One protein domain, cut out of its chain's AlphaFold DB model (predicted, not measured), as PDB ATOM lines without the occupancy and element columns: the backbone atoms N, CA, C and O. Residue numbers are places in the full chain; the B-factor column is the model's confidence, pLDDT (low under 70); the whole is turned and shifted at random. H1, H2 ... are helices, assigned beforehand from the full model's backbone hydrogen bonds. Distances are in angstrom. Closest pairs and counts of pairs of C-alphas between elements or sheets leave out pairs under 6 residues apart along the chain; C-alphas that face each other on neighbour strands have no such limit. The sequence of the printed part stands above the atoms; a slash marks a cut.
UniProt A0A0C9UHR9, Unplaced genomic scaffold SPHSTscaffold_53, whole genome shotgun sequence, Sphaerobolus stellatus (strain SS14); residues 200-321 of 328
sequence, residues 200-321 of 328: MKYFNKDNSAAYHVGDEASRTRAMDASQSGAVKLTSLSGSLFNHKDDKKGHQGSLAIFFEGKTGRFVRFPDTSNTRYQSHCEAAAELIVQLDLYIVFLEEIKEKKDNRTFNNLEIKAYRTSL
ATOM      1  N   MET A 200     -17.517  22.189 -10.111       84.81
ATOM      2  CA  MET A 200     -17.378  23.595  -9.740       84.81
ATOM      3  C   MET A 200     -18.732  24.268  -9.465       84.81
ATOM      4  O   MET A 200     -19.721  24.074 -10.178       84.81
ATOM      5  N   LYS A 201     -18.756  25.126  -8.441       87.69
ATOM      6  CA  LYS A 201     -19.898  25.982  -8.101       87.69
ATOM      7  C   LYS A 201     -20.011  27.170  -9.061       87.69
ATOM      8  O   LYS A 201     -19.062  27.920  -9.272       87.69
ATOM      9  N   TYR A 202     -21.212  27.392  -9.587       89.31
ATOM     10  CA  TYR A 202     -21.531  28.518 -10.463       89.31
ATOM     11  C   TYR A 202     -22.116  29.695  -9.675       89.31
ATOM     12  O   TYR A 202     -23.334  29.882  -9.623       89.31
ATOM     13  N   PHE A 203     -21.251  30.521  -9.090       88.50
ATOM     14  CA  PHE A 203     -21.656  31.701  -8.319       88.50
ATOM     15  C   PHE A 203     -22.337  32.763  -9.192       88.50
ATOM     16  O   PHE A 203     -21.805  33.152 -10.229       88.50
ATOM     17  N   ASN A 204     -23.499  33.293  -8.799       88.75
ATOM     18  CA  ASN A 204     -24.018  34.525  -9.414       88.75
ATOM     19  C   ASN A 204     -23.105  35.729  -9.062       88.75
ATOM     20  O   ASN A 204     -22.087  35.559  -8.394       88.75
ATOM     21  N   LYS A 205     -23.407  36.933  -9.565       86.25
ATOM     22  CA  LYS A 205     -22.538  38.107  -9.349       86.25
ATOM     23  C   LYS A 205     -22.325  38.386  -7.853       86.25
ATOM     24  O   LYS A 205     -21.188  38.572  -7.432       86.25
ATOM     25  N   ASP A 206     -23.396  38.326  -7.071       88.12
ATOM     26  CA  ASP A 206     -23.373  38.657  -5.645       88.12
ATOM     27  C   ASP A 206     -22.671  37.570  -4.826       88.12
ATOM     28  O   ASP A 206     -21.778  37.864  -4.036       88.12
ATOM     29  N   ASN A 207     -22.978  36.298  -5.091       91.12
ATOM     30  CA  ASN A 207     -22.309  35.164  -4.457       91.12
ATOM     31  C   ASN A 207     -20.823  35.116  -4.826       91.12
ATOM     32  O   ASN A 207     -20.016  34.688  -4.011       91.12
ATOM     33  N   SER A 208     -20.441  35.552  -6.030       88.31
ATOM     34  CA  SER A 208     -19.031  35.620  -6.425       88.31
ATOM     35  C   SER A 208     -18.290  36.678  -5.609       88.31
ATOM     36  O   SER A 208     -17.214  36.391  -5.087       88.31
ATOM     37  N   ALA A 209     -18.885  37.861  -5.424       88.31
ATOM     38  CA  ALA A 209     -18.320  38.895  -4.560       88.31
ATOM     39  C   ALA A 209     -18.233  38.425  -3.095       88.31
ATOM     40  O   ALA A 209     -17.175  38.540  -2.477       88.31
ATOM     41  N   ALA A 210     -19.305  37.822  -2.568       91.06
ATOM     42  CA  ALA A 210     -19.343  37.275  -1.212       91.06
ATOM     43  C   ALA A 210     -18.320  36.147  -0.997       91.06
ATOM     44  O   ALA A 210     -17.731  36.056   0.076       91.06
ATOM     45  N   TYR A 211     -18.072  35.313  -2.011       90.06
ATOM     46  CA  TYR A 211     -17.112  34.216  -1.918       90.06
ATOM     47  C   TYR A 211     -15.648  34.683  -1.969       90.06
ATOM     48  O   TYR A 211     -14.797  34.123  -1.283       90.06
ATOM     49  N   HIS A 212     -15.329  35.700  -2.773       87.88
ATOM     50  CA  HIS A 212     -13.943  36.155  -2.935       87.88
ATOM     51  C   HIS A 212     -13.516  37.231  -1.933       87.88
ATOM     52  O   HIS A 212     -12.336  37.298  -1.601       87.88
ATOM     53  N   VAL A 213     -14.445  38.077  -1.480       90.06
ATOM     54  CA  VAL A 213     -14.138  39.258  -0.650       90.06
ATOM     55  C   VAL A 213     -14.761  39.161   0.748       90.06
ATOM     56  O   VAL A 213     -14.334  39.863   1.660       90.06
ATOM     57  N   GLY A 214     -15.773  38.309   0.933       88.88
ATOM     58  CA  GLY A 214     -16.513  38.200   2.189       88.88
ATOM     59  C   GLY A 214     -15.785  37.430   3.293       88.88
ATOM     60  O   GLY A 214     -14.823  36.696   3.063       88.88
ATOM     61  N   ASP A 215     -16.307  37.574   4.510       93.19
ATOM     62  CA  ASP A 215     -15.901  36.780   5.670       93.19
ATOM     63  C   ASP A 215     -16.246  35.287   5.503       93.19
ATOM     64  O   ASP A 215     -16.921  34.865   4.562       93.19
ATOM     65  N   GLU A 216     -15.767  34.445   6.417       93.50
ATOM     66  CA  GLU A 216     -15.983  32.994   6.355       93.50
ATOM     67  C   GLU A 216     -17.469  32.610   6.328       93.50
ATOM     68  O   GLU A 216     -17.878  31.768   5.528       93.50
ATOM     69  N   ALA A 217     -18.306  33.309   7.099       94.12
ATOM     70  CA  ALA A 217     -19.751  33.111   7.076       94.12
ATOM     71  C   ALA A 217     -20.365  33.446   5.703       94.12
ATOM     72  O   ALA A 217     -21.275  32.758   5.233       94.12
ATOM     73  N   SER A 218     -19.889  34.492   5.031       92.06
ATOM     74  CA  SER A 218     -20.351  34.879   3.693       92.06
ATOM     75  C   SER A 218     -19.856  33.929   2.608       92.06
ATOM     76  O   SER A 218     -20.621  33.612   1.695       92.06
ATOM     77  N   ARG A 219     -18.632  33.400   2.738       92.75
ATOM     78  CA  ARG A 219     -18.091  32.378   1.830       92.75
ATOM     79  C   ARG A 219     -18.898  31.086   1.893       92.75
ATOM     80  O   ARG A 219     -19.326  30.599   0.847       92.75
ATOM     81  N   THR A 220     -19.187  30.584   3.094       92.12
ATOM     82  CA  THR A 220     -20.009  29.378   3.286       92.12
ATOM     83  C   THR A 220     -21.414  29.570   2.720       92.12
ATOM     84  O   THR A 220     -21.851  28.784   1.881       92.12
ATOM     85  N   ARG A 221     -22.080  30.692   3.045       92.62
ATOM     86  CA  ARG A 221     -23.403  31.018   2.477       92.62
ATOM     87  C   ARG A 221     -23.390  31.070   0.947       92.62
ATOM     88  O   ARG A 221     -24.308  30.556   0.310       92.62
ATOM     89  N   ALA A 222     -22.359  31.665   0.346       91.69
ATOM     90  CA  ALA A 222     -22.223  31.732  -1.106       91.69
ATOM     91  C   ALA A 222     -22.036  30.345  -1.746       91.69
ATOM     92  O   ALA A 222     -22.588  30.095  -2.825       91.69
ATOM     93  N   MET A 223     -21.295  29.436  -1.101       89.31
ATOM     94  CA  MET A 223     -21.143  28.051  -1.565       89.31
ATOM     95  C   MET A 223     -22.447  27.259  -1.477       89.31
ATOM     96  O   MET A 223     -22.796  26.557  -2.435       89.31
ATOM     97  N   ASP A 224     -23.177  27.395  -0.373       89.50
ATOM     98  CA  ASP A 224     -24.427  26.671  -0.132       89.50
ATOM     99  C   ASP A 224     -25.531  27.131  -1.089       89.50
ATOM    100  O   ASP A 224     -26.241  26.312  -1.674       89.50
ATOM    101  N   ALA A 225     -25.616  28.440  -1.342       91.44
ATOM    102  CA  ALA A 225     -26.598  29.021  -2.254       91.44
ATOM    103  C   ALA A 225     -26.300  28.755  -3.744       91.44
ATOM    104  O   ALA A 225     -27.167  28.963  -4.599       91.44
ATOM    105  N   SER A 226     -25.081  28.329  -4.092       90.81
ATOM    106  CA  SER A 226     -24.662  28.166  -5.489       90.81
ATOM    107  C   SER A 226     -24.846  26.735  -5.998       90.81
ATOM    108  O   SER A 226     -24.527  25.743  -5.339       90.81
ATOM    109  N   GLN A 227     -25.345  26.624  -7.228       90.12
ATOM    110  CA  GLN A 227     -25.552  25.350  -7.923       90.12
ATOM    111  C   GLN A 227     -24.293  24.940  -8.701       90.12
ATOM    112  O   GLN A 227     -23.483  25.793  -9.059       90.12
ATOM    113  N   SER A 228     -24.142  23.648  -8.993       87.00
ATOM    114  CA  SER A 228     -23.011  23.076  -9.737       87.00
ATOM    115  C   SER A 228     -23.446  21.967 -10.703       87.00
ATOM    116  O   SER A 228     -24.594  21.505 -10.667       87.00
ATOM    117  N   GLY A 229     -22.511  21.546 -11.560       86.38
ATOM    118  CA  GLY A 229     -22.636  20.399 -12.464       86.38
ATOM    119  C   GLY A 229     -23.483  20.633 -13.718       86.38
ATOM    120  O   GLY A 229     -24.054  21.710 -13.928       86.38
ATOM    121  N   ALA A 230     -23.593  19.582 -14.534       86.31
ATOM    122  CA  ALA A 230     -24.201  19.606 -15.867       86.31
ATOM    123  C   ALA A 230     -25.612  20.222 -15.926       86.31
ATOM    124  O   ALA A 230     -25.928  20.982 -16.843       86.31
ATOM    125  N   VAL A 231     -26.469  19.971 -14.929       87.00
ATOM    126  CA  VAL A 231     -27.828  20.552 -14.885       87.00
ATOM    127  C   VAL A 231     -27.776  22.082 -14.839       87.00
ATOM    128  O   VAL A 231     -28.533  22.760 -15.536       87.00
ATOM    129  N   LYS A 232     -26.859  22.650 -14.046       89.81
ATOM    130  CA  LYS A 232     -26.696  24.104 -13.989       89.81
ATOM    131  C   LYS A 232     -25.987  24.633 -15.230       89.81
ATOM    132  O   LYS A 232     -26.401  25.669 -15.747       89.81
ATOM    133  N   LEU A 233     -24.974  23.924 -15.725       90.00
ATOM    134  CA  LEU A 233     -24.262  24.302 -16.944       90.00
ATOM    135  C   LEU A 233     -25.206  24.411 -18.143       90.00
ATOM    136  O   LEU A 233     -25.177  25.412 -18.849       90.00
ATOM    137  N   THR A 234     -26.065  23.416 -18.356       92.00
ATOM    138  CA  THR A 234     -27.026  23.403 -19.470       92.00
ATOM    139  C   THR A 234     -28.049  24.529 -19.345       92.00
ATOM    140  O   THR A 234     -28.329  25.199 -20.332       92.00
ATOM    141  N   SER A 235     -28.520  24.836 -18.129       91.62
ATOM    142  CA  SER A 235     -29.380  26.002 -17.866       91.62
ATOM    143  C   SER A 235     -28.695  27.337 -18.201       91.62
ATOM    144  O   SER A 235     -29.302  28.209 -18.829       91.62
ATOM    145  N   LEU A 236     -27.427  27.503 -17.805       92.19
ATOM    146  CA  LEU A 236     -26.638  28.690 -18.145       92.19
ATOM    147  C   LEU A 236     -26.381  28.762 -19.652       92.19
ATOM    148  O   LEU A 236     -26.573  29.813 -20.246       92.19
ATOM    149  N   SER A 237     -26.017  27.645 -20.274       92.56
ATOM    150  CA  SER A 237     -25.727  27.564 -21.707       92.56
ATOM    151  C   SER A 237     -26.964  27.876 -22.545       92.56
ATOM    152  O   SER A 237     -26.865  28.646 -23.489       92.56
ATOM    153  N   GLY A 238     -28.154  27.409 -22.162       93.44
ATOM    154  CA  GLY A 238     -29.384  27.841 -22.824       93.44
ATOM    155  C   GLY A 238     -29.671  29.323 -22.609       93.44
ATOM    156  O   GLY A 238     -30.041  30.004 -23.553       93.44
ATOM    157  N   SER A 239     -29.399  29.870 -21.421       92.44
ATOM    158  CA  SER A 239     -29.512  31.321 -21.196       92.44
ATOM    159  C   SER A 239     -28.501  32.137 -22.018       92.44
ATOM    160  O   SER A 239     -28.760  33.302 -22.301       92.44
ATOM    161  N   LEU A 240     -27.358  31.549 -22.389       93.62
ATOM    162  CA  LEU A 240     -26.316  32.188 -23.197       93.62
ATOM    163  C   LEU A 240     -26.608  32.087 -24.692       93.62
ATOM    164  O   LEU A 240     -26.553  33.070 -25.425       93.62
ATOM    165  N   PHE A 241     -26.881  30.871 -25.151       93.75
ATOM    166  CA  PHE A 241     -26.992  30.530 -26.556       93.75
ATOM    167  C   PHE A 241     -28.441  30.675 -27.012       93.75
ATOM    168  O   PHE A 241     -28.723  31.541 -27.829       93.75
ATOM    169  N   ASN A 242     -29.382  29.931 -26.427       93.88
ATOM    170  CA  ASN A 242     -30.797  29.922 -26.824       93.88
ATOM    171  C   ASN A 242     -31.708  30.581 -25.771       93.88
ATOM    172  O   ASN A 242     -32.554  29.945 -25.131       93.88
ATOM    173  N   HIS A 243     -31.468  31.870 -25.541       93.31
ATOM    174  CA  HIS A 243     -32.195  32.646 -24.545       93.31
ATOM    175  C   HIS A 243     -33.668  32.835 -24.960       93.31
ATOM    176  O   HIS A 243     -33.971  32.992 -26.139       93.31
ATOM    177  N   LYS A 244     -34.592  32.883 -23.987       88.56
ATOM    178  CA  LYS A 244     -36.043  33.079 -24.235       88.56
ATOM    179  C   LYS A 244     -36.402  34.389 -24.955       88.56
ATOM    180  O   LYS A 244     -37.458  34.501 -25.559       88.56
ATOM    181  N   ASP A 245     -35.543  35.387 -24.798       89.25
ATOM    182  CA  ASP A 245     -35.566  36.676 -25.491       89.25
ATOM    183  C   ASP A 245     -34.464  36.605 -26.548       89.25
ATOM    184  O   ASP A 245     -33.277  36.553 -26.201       89.25
ATOM    185  N   ASP A 246     -34.885  36.525 -27.807       82.75
ATOM    186  CA  ASP A 246     -34.055  36.275 -28.986       82.75
ATOM    187  C   ASP A 246     -33.018  37.376 -29.240       82.75
ATOM    188  O   ASP A 246     -32.024  37.138 -29.924       82.75
ATOM    189  N   LYS A 247     -33.185  38.547 -28.613       87.12
ATOM    190  CA  LYS A 247     -32.230  39.661 -28.667       87.12
ATOM    191  C   LYS A 247     -31.062  39.531 -27.690       87.12
ATOM    192  O   LYS A 247     -30.104  40.289 -27.800       87.12
ATOM    193  N   LYS A 248     -31.147  38.634 -26.700       87.50
ATOM    194  CA  LYS A 248     -30.142  38.512 -25.621       87.50
ATOM    195  C   LYS A 248     -29.223  37.304 -25.759       87.50
ATOM    196  O   LYS A 248     -28.148  37.309 -25.166       87.50
ATOM    197  N   GLY A 249     -29.658  36.275 -26.481       90.25
ATOM    198  CA  GLY A 249     -28.878  35.058 -26.694       90.25
ATOM    199  C   GLY A 249     -27.955  35.144 -27.907       90.25
ATOM    200  O   GLY A 249     -28.065  36.036 -28.745       90.25
ATOM    201  N   HIS A 250     -27.069  34.160 -28.034       93.25
ATOM    202  CA  HIS A 250     -26.148  34.032 -29.161       93.25
ATOM    203  C   HIS A 250     -26.625  33.081 -30.273       93.25
ATOM    204  O   HIS A 250     -25.858  32.813 -31.190       93.25
ATOM    205  N   GLN A 251     -27.866  32.581 -30.234       93.81
ATOM    206  CA  GLN A 251     -28.357  31.488 -31.089       93.81
ATOM    207  C   GLN A 251     -28.113  31.718 -32.583       93.81
ATOM    208  O   GLN A 251     -27.649  30.817 -33.275       93.81
ATOM    209  N   GLY A 252     -28.412  32.919 -33.089       93.56
ATOM    210  CA  GLY A 252     -28.204  33.238 -34.504       93.56
ATOM    211  C   GLY A 252     -26.723  33.263 -34.884       93.56
ATOM    212  O   GLY A 252     -26.325  32.670 -35.881       93.56
ATOM    213  N   SER A 253     -25.888  33.900 -34.057       93.94
ATOM    214  CA  SER A 253     -24.437  33.955 -34.274       93.94
ATOM    215  C   SER A 253     -23.781  32.580 -34.158       93.94
ATOM    216  O   SER A 253     -22.886  32.268 -34.938       93.94
ATOM    217  N   LEU A 254     -24.247  31.761 -33.216       94.31
ATOM    218  CA  LEU A 254     -23.812  30.385 -33.025       94.31
ATOM    219  C   LEU A 254     -24.133  29.540 -34.261       94.31
ATOM    220  O   LEU A 254     -23.257  28.842 -34.758       94.31
ATOM    221  N   ALA A 255     -25.355  29.639 -34.789       94.44
ATOM    222  CA  ALA A 255     -25.766  28.865 -35.957       94.44
ATOM    223  C   ALA A 255     -24.930  29.200 -37.202       94.44
ATOM    224  O   ALA A 255     -24.463  28.289 -37.881       94.44
ATOM    225  N   ILE A 256     -24.667  30.491 -37.444       95.19
ATOM    226  CA  ILE A 256     -23.789  30.953 -38.534       95.19
ATOM    227  C   ILE A 256     -22.353  30.452 -38.330       95.19
ATOM    228  O   ILE A 256     -21.713  29.993 -39.273       95.19
ATOM    229  N   PHE A 257     -21.836  30.517 -37.098       95.50
ATOM    230  CA  PHE A 257     -20.504  30.004 -36.774       95.50
ATOM    231  C   PHE A 257     -20.397  28.498 -37.057       95.50
ATOM    232  O   PHE A 257     -19.463  28.062 -37.731       95.50
ATOM    233  N   PHE A 258     -21.368  27.704 -36.599       95.25
ATOM    234  CA  PHE A 258     -21.392  26.259 -36.830       95.25
ATOM    235  C   PHE A 258     -21.527  25.912 -38.312       95.25
ATOM    236  O   PHE A 258     -20.822  25.021 -38.785       95.25
ATOM    237  N   GLU A 259     -22.355  26.640 -39.061       96.06
ATOM    238  CA  GLU A 259     -22.481  26.461 -40.507       96.06
ATOM    239  C   GLU A 259     -21.148  26.739 -41.211       96.06
ATOM    240  O   GLU A 259     -20.692  25.921 -42.007       96.06
ATOM    241  N   GLY A 260     -20.451  27.814 -40.835       95.06
ATOM    242  CA  GLY A 260     -19.133  28.140 -41.382       95.06
ATOM    243  C   GLY A 260     -18.031  27.132 -41.030       95.06
ATOM    244  O   GLY A 260     -17.126  26.915 -41.834       95.06
ATOM    245  N   LYS A 261     -18.082  26.502 -39.848       94.00
ATOM    246  CA  LYS A 261     -17.060  25.531 -39.403       94.00
ATOM    247  C   LYS A 261     -17.342  24.092 -39.830       94.00
ATOM    248  O   LYS A 261     -16.404  23.327 -40.020       94.00
ATOM    249  N   THR A 262     -18.612  23.711 -39.941       93.00
ATOM    250  CA  THR A 262     -19.027  22.304 -40.099       93.00
ATOM    251  C   THR A 262     -19.916  22.055 -41.318       93.00
ATOM    252  O   THR A 262     -20.232  20.903 -41.613       93.00
ATOM    253  N   GLY A 263     -20.357  23.108 -42.014       93.56
ATOM    254  CA  GLY A 263     -21.357  23.021 -43.082       93.56
ATOM    255  C   GLY A 263     -22.766  22.692 -42.582       93.56
ATOM    256  O   GLY A 263     -23.641  22.373 -43.384       93.56
ATOM    257  N   ARG A 264     -22.998  22.711 -41.261       90.25
ATOM    258  CA  ARG A 264     -24.285  22.373 -40.647       90.25
ATOM    259  C   ARG A 264     -24.832  23.543 -39.854       90.25
ATOM    260  O   ARG A 264     -24.158  24.091 -38.988       90.25
ATOM    261  N   PHE A 265     -26.097  23.848 -40.094       89.81
ATOM    262  CA  PHE A 265     -26.843  24.798 -39.290       89.81
ATOM    263  C   PHE A 265     -27.261  24.144 -37.964       89.81
ATOM    264  O   PHE A 265     -28.138  23.279 -37.939       89.81
ATOM    265  N   VAL A 266     -26.625  24.544 -36.860       89.38
ATOM    266  CA  VAL A 266     -26.874  23.989 -35.519       89.38
ATOM    267  C   VAL A 266     -27.572  25.020 -34.638       89.38
ATOM    268  O   VAL A 266     -27.212  26.194 -34.619       89.38
ATOM    269  N   ARG A 267     -28.583  24.577 -33.885       92.69
ATOM    270  CA  ARG A 267     -29.287  25.386 -32.884       92.69
ATOM    271  C   ARG A 267     -29.081  24.774 -31.511       92.69
ATOM    272  O   ARG A 267     -29.354  23.591 -31.330       92.69
ATOM    273  N   PHE A 268     -28.688  25.586 -30.533       94.44
ATOM    274  CA  PHE A 268     -28.568  25.110 -29.161       94.44
ATOM    275  C   PHE A 268     -29.947  24.692 -28.611       94.44
ATOM    276  O   PHE A 268     -30.924  25.420 -28.852       94.44
ATOM    277  N   PRO A 269     -30.057  23.574 -27.869       94.69
ATOM    278  CA  PRO A 269     -31.326  23.099 -27.317       94.69
ATOM    279  C   PRO A 269     -32.034  24.117 -26.411       94.69
ATOM    280  O   PRO A 269     -31.420  24.941 -25.734       94.69
ATOM    281  N   ASP A 270     -33.364  24.088 -26.417       91.62
ATOM    282  CA  ASP A 270     -34.214  25.084 -25.752       91.62
ATOM    283  C   ASP A 270     -34.441  24.756 -24.268       91.62
ATOM    284  O   ASP A 270     -35.518  24.317 -23.863       91.62
ATOM    285  N   THR A 271     -33.405  24.948 -23.446       91.69
ATOM    286  CA  THR A 271     -33.499  24.760 -21.984       91.69
ATOM    287  C   THR A 271     -34.170  25.935 -21.267       91.69
ATOM    288  O   THR A 271     -34.376  25.877 -20.057       91.69
ATOM    289  N   SER A 272     -34.436  27.038 -21.975       87.12
ATOM    290  CA  SER A 272     -35.081  28.235 -21.417       87.12
ATOM    291  C   SER A 272     -36.598  28.065 -21.305       87.12
ATOM    292  O   SER A 272     -37.229  28.708 -20.466       87.12
ATOM    293  N   ASN A 273     -37.175  27.190 -22.131       82.38
ATOM    294  CA  ASN A 273     -38.568  26.776 -22.057       82.38
ATOM    295  C   ASN A 273     -38.671  25.385 -21.414       82.38
ATOM    296  O   ASN A 273     -37.768  24.561 -21.551       82.38
ATOM    297  N   THR A 274     -39.777  25.103 -20.718       72.12
ATOM    298  CA  THR A 274     -40.032  23.836 -19.999       72.12
ATOM    299  C   THR A 274     -40.292  22.666 -20.961       72.12
ATOM    300  O   THR A 274     -41.348  22.036 -20.938       72.12
ATOM    301  N   ARG A 275     -39.342  22.382 -21.853       78.94
ATOM    302  CA  ARG A 275     -39.377  21.259 -22.788       78.94
ATOM    303  C   ARG A 275     -38.699  20.054 -22.148       78.94
ATOM    304  O   ARG A 275     -37.583  20.155 -21.641       78.94
ATOM    305  N   TYR A 276     -39.370  18.906 -22.170       81.19
ATOM    306  CA  TYR A 276     -38.760  17.650 -21.738       81.19
ATOM    307  C   TYR A 276     -37.499  17.355 -22.562       81.19
ATOM    308  O   TYR A 276     -37.426  17.719 -23.728       81.19
ATOM    309  N   GLN A 277     -36.518  16.699 -21.937       84.81
ATOM    310  CA  GLN A 277     -35.223  16.314 -22.521       84.81
ATOM    311  C   GLN A 277     -34.286  17.446 -22.979       84.81
ATOM    312  O   GLN A 277     -33.114  17.155 -23.199       84.81
ATOM    313  N   SER A 278     -34.705  18.714 -23.020       90.25
ATOM    314  CA  SER A 278     -33.859  19.817 -23.517       90.25
ATOM    315  C   SER A 278     -32.509  19.927 -22.800       90.25
ATOM    316  O   SER A 278     -31.488  20.188 -23.424       90.25
ATOM    317  N   HIS A 279     -32.467  19.656 -21.492       89.81
ATOM    318  CA  HIS A 279     -31.216  19.604 -20.729       89.81
ATOM    319  C   HIS A 279     -30.322  18.410 -21.098       89.81
ATOM    320  O   HIS A 279     -29.103  18.529 -21.037       89.81
ATOM    321  N   CYS A 280     -30.902  17.266 -21.471       90.00
ATOM    322  CA  CYS A 280     -30.140  16.100 -21.924       90.00
ATOM    323  C   CYS A 280     -29.564  16.340 -23.320       90.00
ATOM    324  O   CYS A 280     -28.394  16.057 -23.550       90.00
ATOM    325  N   GLU A 281     -30.361  16.919 -24.219       92.19
ATOM    326  CA  GLU A 281     -29.905  17.350 -25.541       92.19
ATOM    327  C   GLU A 281     -28.797  18.399 -25.415       92.19
ATOM    328  O   GLU A 281     -27.763  18.271 -26.057       92.19
ATOM    329  N   ALA A 282     -28.967  19.396 -24.538       92.88
ATOM    330  CA  ALA A 282     -27.950  20.416 -24.287       92.88
ATOM    331  C   ALA A 282     -26.659  19.811 -23.727       92.88
ATOM    332  O   ALA A 282     -25.572  20.233 -24.106       92.88
ATOM    333  N   ALA A 283     -26.761  18.827 -22.829       91.19
ATOM    334  CA  ALA A 283     -25.591  18.123 -22.320       91.19
ATOM    335  C   ALA A 283     -24.881  17.348 -23.439       91.19
ATOM    336  O   ALA A 283     -23.670  17.474 -23.575       91.19
ATOM    337  N   ALA A 284     -25.621  16.600 -24.262       92.00
ATOM    338  CA  ALA A 284     -25.057  15.856 -25.386       92.00
ATOM    339  C   ALA A 284     -24.380  16.785 -26.406       92.00
ATOM    340  O   ALA A 284     -23.248  16.530 -26.807       92.00
ATOM    341  N   GLU A 285     -25.037  17.887 -26.766       92.62
ATOM    342  CA  GLU A 285     -24.506  18.918 -27.662       92.62
ATOM    343  C   GLU A 285     -23.185  19.492 -27.133       92.62
ATOM    344  O   GLU A 285     -22.181  19.500 -27.845       92.62
ATOM    345  N   LEU A 286     -23.156  19.904 -25.860       91.12
ATOM    346  CA  LEU A 286     -21.950  20.445 -25.232       91.12
ATOM    347  C   LEU A 286     -20.828  19.408 -25.143       91.12
ATOM    348  O   LEU A 286     -19.679  19.769 -25.351       91.12
ATOM    349  N   ILE A 287     -21.132  18.141 -24.851       88.69
ATOM    350  CA  ILE A 287     -20.120  17.075 -24.778       88.69
ATOM    351  C   ILE A 287     -19.516  16.805 -26.160       88.69
ATOM    352  O   ILE A 287     -18.300  16.665 -26.280       88.69
ATOM    353  N   VAL A 288     -20.350  16.723 -27.199       90.38
ATOM    354  CA  VAL A 288     -19.912  16.352 -28.553       90.38
ATOM    355  C   VAL A 288     -19.185  17.501 -29.248       90.38
ATOM    356  O   VAL A 288     -18.216  17.262 -29.963       90.38
ATOM    357  N   GLN A 289     -19.639  18.739 -29.050       90.94
ATOM    358  CA  GLN A 289     -19.157  19.913 -29.786       90.94
ATOM    359  C   GLN A 289     -18.339  20.876 -28.913       90.94
ATOM    360  O   GLN A 289     -18.162  22.038 -29.282       90.94
ATOM    361  N   LEU A 290     -17.853  20.419 -27.751       89.44
ATOM    362  CA  LEU A 290     -17.241  21.259 -26.715       89.44
ATOM    363  C   LEU A 290     -16.202  22.240 -27.268       89.44
ATOM    364  O   LEU A 290     -16.273  23.438 -27.001       89.44
ATOM    365  N   ASP A 291     -15.281  21.736 -28.088       90.56
ATOM    366  CA  ASP A 291     -14.182  22.521 -28.649       90.56
ATOM    367  C   ASP A 291     -14.690  23.666 -29.539       90.56
ATOM    368  O   ASP A 291     -14.169  24.780 -29.487       90.56
ATOM    369  N   LEU A 292     -15.763  23.439 -30.305       93.00
ATOM    370  CA  LEU A 292     -16.380  24.479 -31.128       93.00
ATOM    371  C   LEU A 292     -17.064  25.552 -30.277       93.00
ATOM    372  O   LEU A 292     -16.972  26.733 -30.611       93.00
ATOM    373  N   TYR A 293     -17.696  25.179 -29.159       93.12
ATOM    374  CA  TYR A 293     -18.269  26.155 -28.226       93.12
ATOM    375  C   TYR A 293     -17.189  27.004 -27.541       93.12
ATOM    376  O   TYR A 293     -17.408  28.197 -27.333       93.12
ATOM    377  N   ILE A 294     -16.018  26.434 -27.230       91.94
ATOM    378  CA  ILE A 294     -14.874  27.187 -26.685       91.94
ATOM    379  C   ILE A 294     -14.405  28.237 -27.693       91.94
ATOM    380  O   ILE A 294     -14.355  29.420 -27.354       91.94
ATOM    381  N   VAL A 295     -14.135  27.821 -28.934       94.19
ATOM    382  CA  VAL A 295     -13.688  28.724 -30.009       94.19
ATOM    383  C   VAL A 295     -14.727  29.813 -30.270       94.19
ATOM    384  O   VAL A 295     -14.385  30.988 -30.392       94.19
ATOM    385  N   PHE A 296     -16.011  29.454 -30.292       94.69
ATOM    386  CA  PHE A 296     -17.088  30.427 -30.452       94.69
ATOM    387  C   PHE A 296     -17.088  31.479 -29.334       94.69
ATOM    388  O   PHE A 296     -17.199  32.674 -29.608       94.69
ATOM    389  N   LEU A 297     -16.945  31.062 -28.072       94.50
ATOM    390  CA  LEU A 297     -16.889  31.993 -26.942       94.50
ATOM    391  C   LEU A 297     -15.671  32.921 -27.027       94.50
ATOM    392  O   LEU A 297     -15.795  34.107 -26.720       94.50
ATOM    393  N   GLU A 298     -14.521  32.426 -27.483       94.38
ATOM    394  CA  GLU A 298     -13.334  33.253 -27.727       94.38
ATOM    395  C   GLU A 298     -13.589  34.302 -28.815       94.38
ATOM    396  O   GLU A 298     -13.295  35.478 -28.600       94.38
ATOM    397  N   GLU A 299     -14.236  33.940 -29.927       94.56
ATOM    398  CA  GLU A 299     -14.622  34.911 -30.961       94.56
ATOM    399  C   GLU A 299     -15.605  35.968 -30.430       94.56
ATOM    400  O   GLU A 299     -15.494  37.151 -30.763       94.56
ATOM    401  N   ILE A 300     -16.562  35.572 -29.583       93.44
ATOM    402  CA  ILE A 300     -17.489  36.511 -28.934       93.44
ATOM    403  C   ILE A 300     -16.743  37.466 -28.000       93.44
ATOM    404  O   ILE A 300     -17.054  38.658 -27.979       93.44
ATOM    405  N   LYS A 301     -15.758  36.977 -27.244       94.31
ATOM    406  CA  LYS A 301     -14.913  37.811 -26.384       94.31
ATOM    407  C   LYS A 301     -14.123  38.824 -27.207       94.31
ATOM    408  O   LYS A 301     -14.147  40.002 -26.866       94.31
ATOM    409  N   GLU A 302     -13.460  38.398 -28.280       94.31
ATOM    410  CA  GLU A 302     -12.628  39.289 -29.102       94.31
ATOM    411  C   GLU A 302     -13.444  40.367 -29.834       94.31
ATOM    412  O   GLU A 302     -12.935  41.457 -30.090       94.31
ATOM    413  N   LYS A 303     -14.732  40.115 -30.107       91.19
ATOM    414  CA  LYS A 303     -15.657  41.104 -30.691       91.19
ATOM    415  C   LYS A 303     -16.080  42.219 -29.729       91.19
ATOM    416  O   LYS A 303     -16.694  43.185 -30.175       91.19
ATOM    417  N   LYS A 304     -15.810  42.100 -28.427       91.75
ATOM    418  CA  LYS A 304     -16.186  43.116 -27.432       91.75
ATOM    419  C   LYS A 304     -15.116  44.184 -27.303       91.75
ATOM    420  O   LYS A 304     -13.935  43.860 -27.232       91.75
ATOM    421  N   ASP A 305     -15.536  45.428 -27.092       92.00
ATOM    422  CA  ASP A 305     -14.624  46.565 -26.895       92.00
ATOM    423  C   ASP A 305     -13.624  46.333 -25.757       92.00
ATOM    424  O   ASP A 305     -12.434  46.606 -25.887       92.00
ATOM    425  N   ASN A 306     -14.096  45.775 -24.638       91.56
ATOM    426  CA  ASN A 306     -13.251  45.492 -23.478       91.56
ATOM    427  C   ASN A 306     -12.528  44.138 -23.554       91.56
ATOM    428  O   ASN A 306     -11.716  43.846 -22.680       91.56
ATOM    429  N   ARG A 307     -12.844  43.299 -24.553       91.94
ATOM    430  CA  ARG A 307     -12.309  41.941 -24.740       91.94
ATOM    431  C   ARG A 307     -12.340  41.071 -23.483       91.94
ATOM    432  O   ARG A 307     -11.424  40.293 -23.216       91.94
ATOM    433  N   THR A 308     -13.402  41.186 -22.689       92.19
ATOM    434  CA  THR A 308     -13.600  40.373 -21.481       92.19
ATOM    435  C   THR A 308     -14.865  39.530 -21.558       92.19
ATOM    436  O   THR A 308     -15.868  39.911 -22.169       92.19
ATOM    437  N   PHE A 309     -14.828  38.376 -20.894       89.94
ATOM    438  CA  PHE A 309     -16.022  37.574 -20.673       89.94
ATOM    439  C   PHE A 309     -16.932  38.229 -19.638       89.94
ATOM    440  O   PHE A 309     -16.472  38.701 -18.595       89.94
ATOM    441  N   ASN A 310     -18.240  38.188 -19.878       88.19
ATOM    442  CA  ASN A 310     -19.203  38.459 -18.819       88.19
ATOM    443  C   ASN A 310     -19.287  37.261 -17.850       88.19
ATOM    444  O   ASN A 310     -18.755  36.176 -18.097       88.19
ATOM    445  N   ASN A 311     -19.992  37.445 -16.731       84.50
ATOM    446  CA  ASN A 311     -20.102  36.414 -15.694       84.50
ATOM    447  C   ASN A 311     -20.753  35.104 -16.184       84.50
ATOM    448  O   ASN A 311     -20.593  34.068 -15.553       84.50
ATOM    449  N   LEU A 312     -21.543  35.131 -17.256       86.38
ATOM    450  CA  LEU A 312     -22.229  33.948 -17.766       86.38
ATOM    451  C   LEU A 312     -21.348  33.193 -18.774       86.38
ATOM    452  O   LEU A 312     -21.178  31.982 -18.653       86.38
ATOM    453  N   GLU A 313     -20.693  33.919 -19.677       90.56
ATOM    454  CA  GLU A 313     -19.708  33.387 -20.623       90.56
ATOM    455  C   GLU A 313     -18.506  32.773 -19.914       90.56
ATOM    456  O   GLU A 313     -18.101  31.671 -20.259       90.56
ATOM    457  N   ILE A 314     -17.965  33.430 -18.880       87.44
ATOM    458  CA  ILE A 314     -16.786  32.907 -18.175       87.44
ATOM    459  C   ILE A 314     -17.084  31.573 -17.482       87.44
ATOM    460  O   ILE A 314     -16.198  30.732 -17.359       87.44
ATOM    461  N   LYS A 315     -18.332  31.349 -17.053       85.75
ATOM    462  CA  LYS A 315     -18.764  30.074 -16.464       85.75
ATOM    463  C   LYS A 315     -18.867  28.981 -17.513       85.75
ATOM    464  O   LYS A 315     -18.383  27.879 -17.267       85.75
ATOM    465  N   ALA A 316     -19.471  29.288 -18.661       84.81
ATOM    466  CA  ALA A 316     -19.547  28.357 -19.782       84.81
ATOM    467  C   ALA A 316     -18.137  28.004 -20.296       84.81
ATOM    468  O   ALA A 316     -17.801  26.829 -20.427       84.81
ATOM    469  N   TYR A 317     -17.277  29.011 -20.466       86.19
ATOM    470  CA  TYR A 317     -15.899  28.857 -20.929       86.19
ATOM    471  C   TYR A 317     -15.045  28.037 -19.955       86.19
ATOM    472  O   TYR A 317     -14.473  27.025 -20.345       86.19
ATOM    473  N   ARG A 318     -15.003  28.409 -18.664       78.75
ATOM    474  CA  ARG A 318     -14.183  27.701 -17.661       78.75
ATOM    475  C   ARG A 318     -14.583  26.239 -17.503       78.75
ATOM    476  O   ARG A 318     -13.708  25.400 -17.359       78.75
ATOM    477  N   THR A 319     -15.875  25.931 -17.564       71.56
ATOM    478  CA  THR A 319     -16.372  24.545 -17.495       71.56
ATOM    479  C   THR A 319     -15.900  23.691 -18.667       71.56
ATOM    480  O   THR A 319     -15.743  22.484 -18.529       71.56
ATOM    481  N   SER A 320     -15.664  24.323 -19.812       65.38
ATOM    482  CA  SER A 320     -15.302  23.644 -21.050       65.38
ATOM    483  C   SER A 320     -13.798  23.365 -21.153       65.38
ATOM    484  O   SER A 320     -13.366  22.642 -22.044       65.38
ATOM    485  N   LEU A 321     -12.979  23.895 -20.235       62.25
ATOM    486  CA  LEU A 321     -11.533  23.695 -20.273       62.25
ATOM    487  C   LEU A 321     -11.142  22.243 -19.917       62.25
ATOM    488  O   LEU A 321     -11.718  21.655 -18.998       62.25
TER     489      LEU A 321
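This is residues 200 to 321 of the 328 residues of an uncharacterized protein of Sphaerobolus stellatus (strain SS14) (UniProt A0A0C9UHR9). A helical hairpin, H1 and H2, sits at one end of the longest axis, set off from a body of five helices, H3 to H7. In the body, H7 lies between H3 and H6, H5 crosses H3, and H4 is at the end far from the hairpin. Residues 201 to 202 pair antiparallel with residues 227 to 228, between the hairpin and the body. The printed part has 122 residues with seven named helices, H1 to H7 in chain order, and no named strand; the class is all helix. It is compact, with a radius of gyration of the C-alphas of 15.3 A and spans of 51 by 38 by 26 A.

Start at Met 200 and go on to C-alpha 205 at (-22.538, 38.107, -9.349), where H1 begins; it runs to residue 213, 12.1 A from first to last C-alpha. H2 follows, residues 216 to 225, 14.2 A. Next look for H3, residues 229 to 240, 16.4 A. H4 is residues 251 to 262, 15.9 A. After it, find C-alpha 278 at (-33.859, 19.817, -23.517), where H5 begins; it ends at residue 288 after 15.2 A. H6, residues 290 to 302, is the longest helix by residues, 18.8 A. H7, residues 313 to 320, spans 10.7 A and ends with C-alpha 320 at (-15.302, 23.644, -21.050).

Look first at H1 and H2, a hairpin: they touch, closest at the C-alphas of Tyr 211 and Arg 219, 4.3 A apart, at a shallow tilt of 31 degrees, opposite ways. H2 and H3 are apart. H3 touches H5, about perpendicular at 84 degrees, closest at the C-alphas of Thr 234 and Ala 282, 5.7 A. H3 also touches H7, at a steep tilt of 39 degrees, opposite ways, closest at the C-alphas of Ser 237 and Ala 316, 6.5 A. H6 and H7 form a second hairpin and touch at a shallow tilt of 29 degrees, opposite ways; their closest C-alphas, of Ile 294 and Tyr 317, are 6.1 A apart. H4, with residues 254 to 258 alone, only just touches residues 292 to 296 of H6, with 3 pairs of C-alphas within 8 A; the closest are those of Phe 257 and Phe 296, 7.2 A. H5 and H6 are close but not clearly touching, about perpendicular at 90 degrees, with the C-alphas of Leu 286 and Tyr 293 closest, 7.4 A. In H1 to H7 every O i to N i+4 pair is within hydrogen-bond range.

The two C-alphas farthest apart, those of Ala 217 and Gly 263, are 51.2 A apart. The printed part has no cut. The link from H4 to H5, residues 263 to 277, is long. Mean pLDDT of the printed part is 89.9; look at residues 320 to 321 for values under 70.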